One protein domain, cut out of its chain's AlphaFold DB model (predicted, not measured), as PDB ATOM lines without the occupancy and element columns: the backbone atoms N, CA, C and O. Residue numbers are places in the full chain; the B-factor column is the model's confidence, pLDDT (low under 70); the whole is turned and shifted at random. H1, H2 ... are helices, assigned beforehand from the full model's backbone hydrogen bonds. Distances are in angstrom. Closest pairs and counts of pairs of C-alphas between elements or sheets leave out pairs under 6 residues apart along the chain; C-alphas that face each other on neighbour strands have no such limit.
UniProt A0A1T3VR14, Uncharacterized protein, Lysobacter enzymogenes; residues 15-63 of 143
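Overview. This is residues 15 to 63 of the 143 residues of an uncharacterized protein of Lysobacter enzymogenes (UniProt A0A1T3VR14). One long helix, H1, makes one side of a wedge, and a long looped stretch with no named element, residues 15 to 37, makes the other; the two sides join where residue 37 leads into H1. Residues 15 to 37 run out and fold back on themselves, while at the far end of H1 the short helix H2 folds back and residues 60 to 63 turn into the opening of the wedge. The printed part has 49 residues with two named helices, H1 then H2, and no named strand; the class is all helix, though under half of the residues, 21 of 49, are in named elements. The whole is compact, with a radius of gyration of the C-alphas of 10.7 A, and the C-alphas span 26 by 25 by 15 A.

Along the chain. H1 is residues 38 to 54, 24.2 A from first to last C-alpha, from C-alpha 38 at (207.251, 177.705, 309.914) to C-alpha 54 at (223.207, 160.800, 303.082). H2 is residues 56 to 59, with C-alpha 59 at (224.666, 167.778, 309.597). Before H1, residues 15 to 37 have C-alphas 5 to 16 A from the mean of all C-alphas.

Arrangement. H1 touches H2 with its residues 48 to 52 alone. The closest C-alphas of the two are those of Arg 51 and Val 59, 5.8 A apart, and the centres are 12.2 A apart. In H1 every O i to N i+4 pair is within hydrogen-bond range; H2 is too short for such a pair, and its 1 pair of O i and N i+3 is not within range.

Size, cuts and confidence. The two C-alphas farthest apart in the domain, those of Ala 24 and Thr 39, are 28.3 A apart. The C-alphas of Gly 15 and Leu 63, the first and last printed, are 12.5 A apart. The printed part has no cut, and the link from H1 to H2 is tight, with 1 residue. The mean pLDDT of the printed part is 82.2; residue 26, residues 29 to 32 and residue 63 are under 70.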
ATOM      1  N   GLY A  15     212.099 176.842 316.238       89.06
ATOM      2  CA  GLY A  15     213.453 176.295 316.354       89.06
ATOM      3  C   GLY A  15     213.577 174.794 316.097       89.06
ATOM      4  O   GLY A  15     212.578 174.100 315.929       89.06
ATOM      5  N   HIS A  16     214.810 174.290 316.037       88.69
ATOM      6  CA  HIS A  16     215.091 172.863 315.847       88.69
ATOM      7  C   HIS A  16     215.783 172.258 317.072       88.69
ATOM      8  O   HIS A  16     216.662 172.876 317.670       88.69
ATOM      9  N   MET A  17     215.403 171.025 317.409       85.31
ATOM     10  CA  MET A  17     216.039 170.220 318.447       85.31
ATOM     11  C   MET A  17     216.638 168.971 317.804       85.31
ATOM     12  O   MET A  17     215.905 168.147 317.257       85.31
ATOM     13  N   ASP A  18     217.957 168.812 317.897       84.06
ATOM     14  CA  ASP A  18     218.640 167.634 317.365       84.06
ATOM     15  C   ASP A  18     218.472 166.448 318.317       84.06
ATOM     16  O   ASP A  18     219.230 166.244 319.267       84.06
ATOM     17  N   LEU A  19     217.463 165.630 318.027       82.62
ATOM     18  CA  LEU A  19     217.138 164.435 318.802       82.62
ATOM     19  C   LEU A  19     218.213 163.337 318.744       82.62
ATOM     20  O   LEU A  19     218.129 162.386 319.516       82.62
ATOM     21  N   ARG A  20     219.242 163.454 317.889       81.56
ATOM     22  CA  ARG A  20     220.391 162.530 317.886       81.56
ATOM     23  C   ARG A  20     221.295 162.745 319.102       81.56
ATOM     24  O   ARG A  20     222.084 161.867 319.448       81.56
ATOM     25  N   ARG A  21     221.215 163.916 319.743       79.44
ATOM     26  CA  ARG A  21     222.040 164.300 320.892       79.44
ATOM     27  C   ARG A  21     221.298 164.047 322.209       79.44
ATOM     28  O   ARG A  21     220.073 164.157 322.296       79.44
ATOM     29  N   ARG A  22     222.052 163.709 323.262       81.50
ATOM     30  CA  ARG A  22     221.506 163.503 324.618       81.50
ATOM     31  C   ARG A  22     220.948 164.809 325.175       81.50
ATOM     32  O   ARG A  22     221.450 165.873 324.845       81.50
ATOM     33  N   ILE A  23     219.961 164.720 326.070       76.31
ATOM     34  CA  ILE A  23     219.252 165.881 326.644       76.31
ATOM     35  C   ILE A  23     220.208 166.950 327.203       76.31
ATOM     36  O   ILE A  23     219.952 168.132 327.011       76.31
ATOM     37  N   ALA A  24     221.312 166.536 327.827       73.75
ATOM     38  CA  ALA A  24     222.309 167.426 328.422       73.75
ATOM     39  C   ALA A  24     223.385 167.951 327.444       73.75
ATOM     40  O   ALA A  24     224.252 168.709 327.862       73.75
ATOM     41  N   ASP A  25     223.382 167.537 326.173       72.06
ATOM     42  CA  ASP A  25     224.361 168.005 325.186       72.06
ATOM     43  C   ASP A  25     223.985 169.423 324.711       72.06
ATOM     44  O   ASP A  25     222.918 169.592 324.115       72.06
ATOM     45  N   PRO A  26     224.839 170.447 324.901       66.25
ATOM     46  CA  PRO A  26     224.554 171.811 324.450       66.25
ATOM     47  C   PRO A  26     224.312 171.928 322.937       66.25
ATOM     48  O   PRO A  26     223.648 172.858 322.482       66.25
ATOM     49  N   ARG A  27     224.809 170.971 322.139       70.50
ATOM     50  CA  ARG A  27     224.576 170.909 320.686       70.50
ATOM     51  C   ARG A  27     223.180 170.399 320.321       70.50
ATOM     52  O   ARG A  27     222.809 170.452 319.155       70.50
ATOM     53  N   ARG A  28     222.399 169.908 321.289       72.56
ATOM     54  CA  ARG A  28     221.021 169.433 321.087       72.56
ATOM     55  C   ARG A  28     220.055 170.559 320.736       72.56
ATOM     56  O   ARG A  28     219.114 170.349 319.977       72.56
ATOM     57  N   THR A  29     220.286 171.746 321.279       65.69
ATOM     58  CA  THR A  29     219.521 172.962 320.979       65.69
ATOM     59  C   THR A  29     220.501 174.097 320.708       65.69
ATOM     60  O   THR A  29     220.681 174.970 321.561       65.69
ATOM     61  N   PRO A  30     221.188 174.092 319.551       64.75
ATOM     62  CA  PRO A  30     222.090 175.171 319.198       64.75
ATOM     63  C   PRO A  30     221.315 176.485 319.207       64.75
ATOM     64  O   PRO A  30     220.282 176.608 318.548       64.75
ATOM     65  N   TYR A  31     221.847 177.484 319.911       61.09
ATOM     66  CA  TYR A  31     221.233 178.804 320.124       61.09
ATOM     67  C   TYR A  31     220.759 179.508 318.832       61.09
ATOM     68  O   TYR A  31     219.957 180.436 318.879       61.09
ATOM     69  N   ARG A  32     221.251 179.080 317.664       67.62
ATOM     70  CA  ARG A  32     221.014 179.722 316.367       67.62
ATOM     71  C   ARG A  32     220.189 178.899 315.368       67.62
ATOM     72  O   ARG A  32     219.979 179.385 314.261       67.62
ATOM     73  N   TRP A  33     219.660 177.720 315.716       85.81
ATOM     74  CA  TRP A  33     218.572 177.119 314.920       85.81
ATOM     75  C   TRP A  33     217.234 177.726 315.318       85.81
ATOM     76  O   TRP A  33     216.358 177.057 315.862       85.81
ATOM     77  N   ALA A  34     217.122 179.026 315.073       88.12
ATOM     78  CA  ALA A  34     215.932 179.815 315.309       88.12
ATOM     79  C   ALA A  34     215.375 180.296 313.967       88.12
ATOM     80  O   ALA A  34     216.138 180.596 313.046       88.12
ATOM     81  N   PHE A  35     214.051 180.392 313.848       90.94
ATOM     82  CA  PHE A  35     213.390 180.762 312.598       90.94
ATOM     83  C   PHE A  35     212.333 181.849 312.806       90.94
ATOM     84  O   PHE A  35     211.753 182.004 313.885       90.94
ATOM     85  N   CYS A  36     212.088 182.645 311.764       91.62
ATOM     86  CA  CYS A  36     211.059 183.689 311.784       91.62
ATOM     87  C   CYS A  36     209.656 183.166 311.435       91.62
ATOM     88  O   CYS A  36     208.679 183.870 311.675       91.62
ATOM     89  N   SER A  37     209.552 181.978 310.834       94.19
ATOM     90  CA  SER A  37     208.299 181.356 310.399       94.19
ATOM     91  C   SER A  37     208.448 179.840 310.264       94.19
ATOM     92  O   SER A  37     209.567 179.332 310.145       94.19
ATOM     93  N   ILE A  38     207.309 179.143 310.195       94.94
ATOM     94  CA  ILE A  38     207.251 177.705 309.914       94.94
ATOM     95  C   ILE A  38     207.864 177.359 308.551       94.94
ATOM     96  O   ILE A  38     208.613 176.404 308.443       94.94
ATOM     97  N   THR A  39     207.692 178.210 307.534       95.31
ATOM     98  CA  THR A  39     208.285 177.998 306.204       95.31
ATOM     99  C   THR A  39     209.814 177.934 306.247       95.31
ATOM    100  O   THR A  39     210.420 177.075 305.614       95.31
ATOM    101  N   CYS A  40     210.458 178.829 307.007       92.56
ATOM    102  CA  CYS A  40     211.915 178.797 307.179       92.56
ATOM    103  C   CYS A  40     212.373 177.561 307.967       92.56
ATOM    104  O   CYS A  40     213.434 177.013 307.679       92.56
ATOM    105  N   GLN A  41     211.574 177.127 308.942       93.50
ATOM    106  CA  GLN A  41     211.839 175.925 309.727       93.50
ATOM    107  C   GLN A  41     211.702 174.651 308.876       93.50
ATOM    108  O   GLN A  41     212.575 173.788 308.928       93.50
ATOM    109  N   ASP A  42     210.666 174.551 308.045       95.25
ATOM    110  CA  ASP A  42     210.427 173.403 307.167       95.25
ATOM    111  C   ASP A  42     211.514 173.268 306.103       95.25
ATOM    112  O   ASP A  42     212.027 172.170 305.880       95.25
ATOM    113  N   ALA A  43     211.932 174.383 305.498       92.81
ATOM    114  CA  ALA A  43     213.056 174.393 304.565       92.81
ATOM    115  C   ALA A  43     214.340 173.861 305.227       92.81
ATOM    116  O   ALA A  43     215.044 173.022 304.657       92.81
ATOM    117  N   PHE A  44     214.612 174.285 306.466       91.75
ATOM    118  CA  PHE A  44     215.722 173.749 307.247       91.75
ATOM    119  C   PHE A  44     215.550 172.250 307.535       91.75
ATOM    120  O   PHE A  44     216.492 171.489 307.331       91.75
ATOM    121  N   HIS A  45     214.367 171.791 307.956       92.38
ATOM    122  CA  HIS A  45     214.117 170.376 308.244       92.38
ATOM    123  C   HIS A  45     214.286 169.477 307.015       92.38
ATOM    124  O   HIS A  45     214.823 168.376 307.135       92.38
ATOM    125  N   GLN A  46     213.878 169.938 305.832       93.12
ATOM    126  CA  GLN A  46     214.086 169.203 304.582       93.12
ATOM    127  C   GLN A  46     215.579 169.034 304.279       93.12
ATOM    128  O   GLN A  46     216.033 167.923 303.981       93.12
ATOM    129  N   LEU A  47     216.358 170.112 304.414       90.12
ATOM    130  CA  LEU A  47     217.809 170.081 304.248       90.12
ATOM    131  C   LEU A  47     218.474 169.173 305.293       90.12
ATOM    132  O   LEU A  47     219.281 168.310 304.945       90.12
ATOM    133  N   TYR A  48     218.086 169.325 306.558       90.06
ATOM    134  CA  TYR A  48     218.573 168.542 307.688       90.06
ATOM    135  C   TYR A  48     218.335 167.046 307.487       90.06
ATOM    136  O   TYR A  48     219.275 166.256 307.553       90.06
ATOM    137  N   ALA A  49     217.097 166.647 307.182       89.12
ATOM    138  CA  ALA A  49     216.733 165.252 306.972       89.12
ATOM    139  C   ALA A  49     217.459 164.647 305.764       89.12
ATOM    140  O   ALA A  49     217.859 163.484 305.798       89.12
ATOM    141  N   THR A  50     217.659 165.436 304.704       89.50
ATOM    142  CA  THR A  50     218.408 164.998 303.522       89.50
ATOM    143  C   THR A  50     219.863 164.713 303.874       89.50
ATOM    144  O   THR A  50     220.338 163.616 303.592       89.50
ATOM    145  N   ARG A  51     220.543 165.639 304.565       87.38
ATOM    146  CA  ARG A  51     221.936 165.438 304.994       87.38
ATOM    147  C   ARG A  51     222.079 164.312 306.009       87.38
ATOM    148  O   ARG A  51     222.967 163.485 305.866       87.38
ATOM    149  N   ALA A  52     221.179 164.227 306.987       84.94
ATOM    150  CA  ALA A  52     221.204 163.170 307.995       84.94
ATOM    151  C   ALA A  52     221.113 161.763 307.379       84.94
ATOM    152  O   ALA A  52     221.722 160.835 307.907       84.94
ATOM    153  N   ARG A  53     220.380 161.610 306.265       85.44
ATOM    154  CA  ARG A  53     220.270 160.341 305.527       85.44
ATOM    155  C   ARG A  53     221.492 160.027 304.668       85.44
ATOM    156  O   ARG A  53     221.857 158.862 304.574       85.44
ATOM    157  N   THR A  54     222.088 161.023 304.013       85.19
ATOM    158  CA  THR A  54     223.207 160.800 303.082       85.19
ATOM    159  C   THR A  54     224.554 160.718 303.789       85.19
ATOM    160  O   THR A  54     225.364 159.856 303.463       85.19
ATOM    161  N   ASN A  55     224.797 161.598 304.759       82.44
ATOM    162  CA  ASN A  55     226.004 161.620 305.568       82.44
ATOM    163  C   ASN A  55     225.717 162.275 306.938       82.44
ATOM    164  O   ASN A  55     225.650 163.504 307.029       82.44
ATOM    165  N   PRO A  56     225.609 161.496 308.031       73.06
ATOM    166  CA  PRO A  56     225.321 162.025 309.363       73.06
ATOM    167  C   PRO A  56     226.286 163.119 309.849       73.06
ATOM    168  O   PRO A  56     225.857 163.980 310.624       73.06
ATOM    169  N   SER A  57     227.548 163.121 309.389       75.19
ATOM    170  CA  SER A  57     228.526 164.164 309.730       75.19
ATOM    171  C   SER A  57     228.308 165.473 308.965       75.19
ATOM    172  O   SER A  57     228.635 166.531 309.488       75.19
ATOM    173  N   ALA A  58     227.648 165.450 307.802       75.12
ATOM    174  CA  ALA A  58     227.307 166.656 307.032       75.12
ATOM    175  C   ALA A  58     226.222 167.518 307.705       75.12
ATOM    176  O   ALA A  58     225.963 168.655 307.302       75.12
ATOM    177  N   VAL A  59     225.561 166.991 308.741       80.12
ATOM    178  CA  VAL A  59     224.666 167.778 309.597       80.12
ATOM    179  C   VAL A  59     225.454 168.719 310.510       80.12
ATOM    180  O   VAL A  59     224.951 169.780 310.866       80.12
ATOM    181  N   GLU A  60     226.706 168.393 310.841       74.00
ATOM    182  CA  GLU A  60     227.568 169.288 311.620       74.00
ATOM    183  C   GLU A  60     227.883 170.581 310.850       74.00
ATOM    184  O   GLU A  60     228.098 171.619 311.458       74.00
ATOM    185  N   GLU A  61     227.813 170.568 309.517       70.75
ATOM    186  CA  GLU A  61     227.917 171.775 308.683       70.75
ATOM    187  C   GLU A  61     226.648 172.646 308.715       70.75
ATOM    188  O   GLU A  61     226.686 173.817 308.342       70.75
ATOM    189  N   LEU A  62     225.505 172.071 309.115       74.81
ATOM    190  CA  LEU A  62     224.255 172.804 309.336       74.81
ATOM    191  C   LEU A  62     224.169 173.385 310.731       74.81
ATOM    192  O   LEU A  62     223.325 174.262 310.960       74.81
ATOM    193  N   LEU A  63     225.002 172.900 311.664       66.62
ATOM    194  CA  LEU A  63     225.177 173.617 312.909       66.62
ATOM    195  C   LEU A  63     225.494 175.051 312.517       66.62
ATOM    196  O   LEU A  63     226.308 175.279 311.618       66.62
TER     197      LEU A  63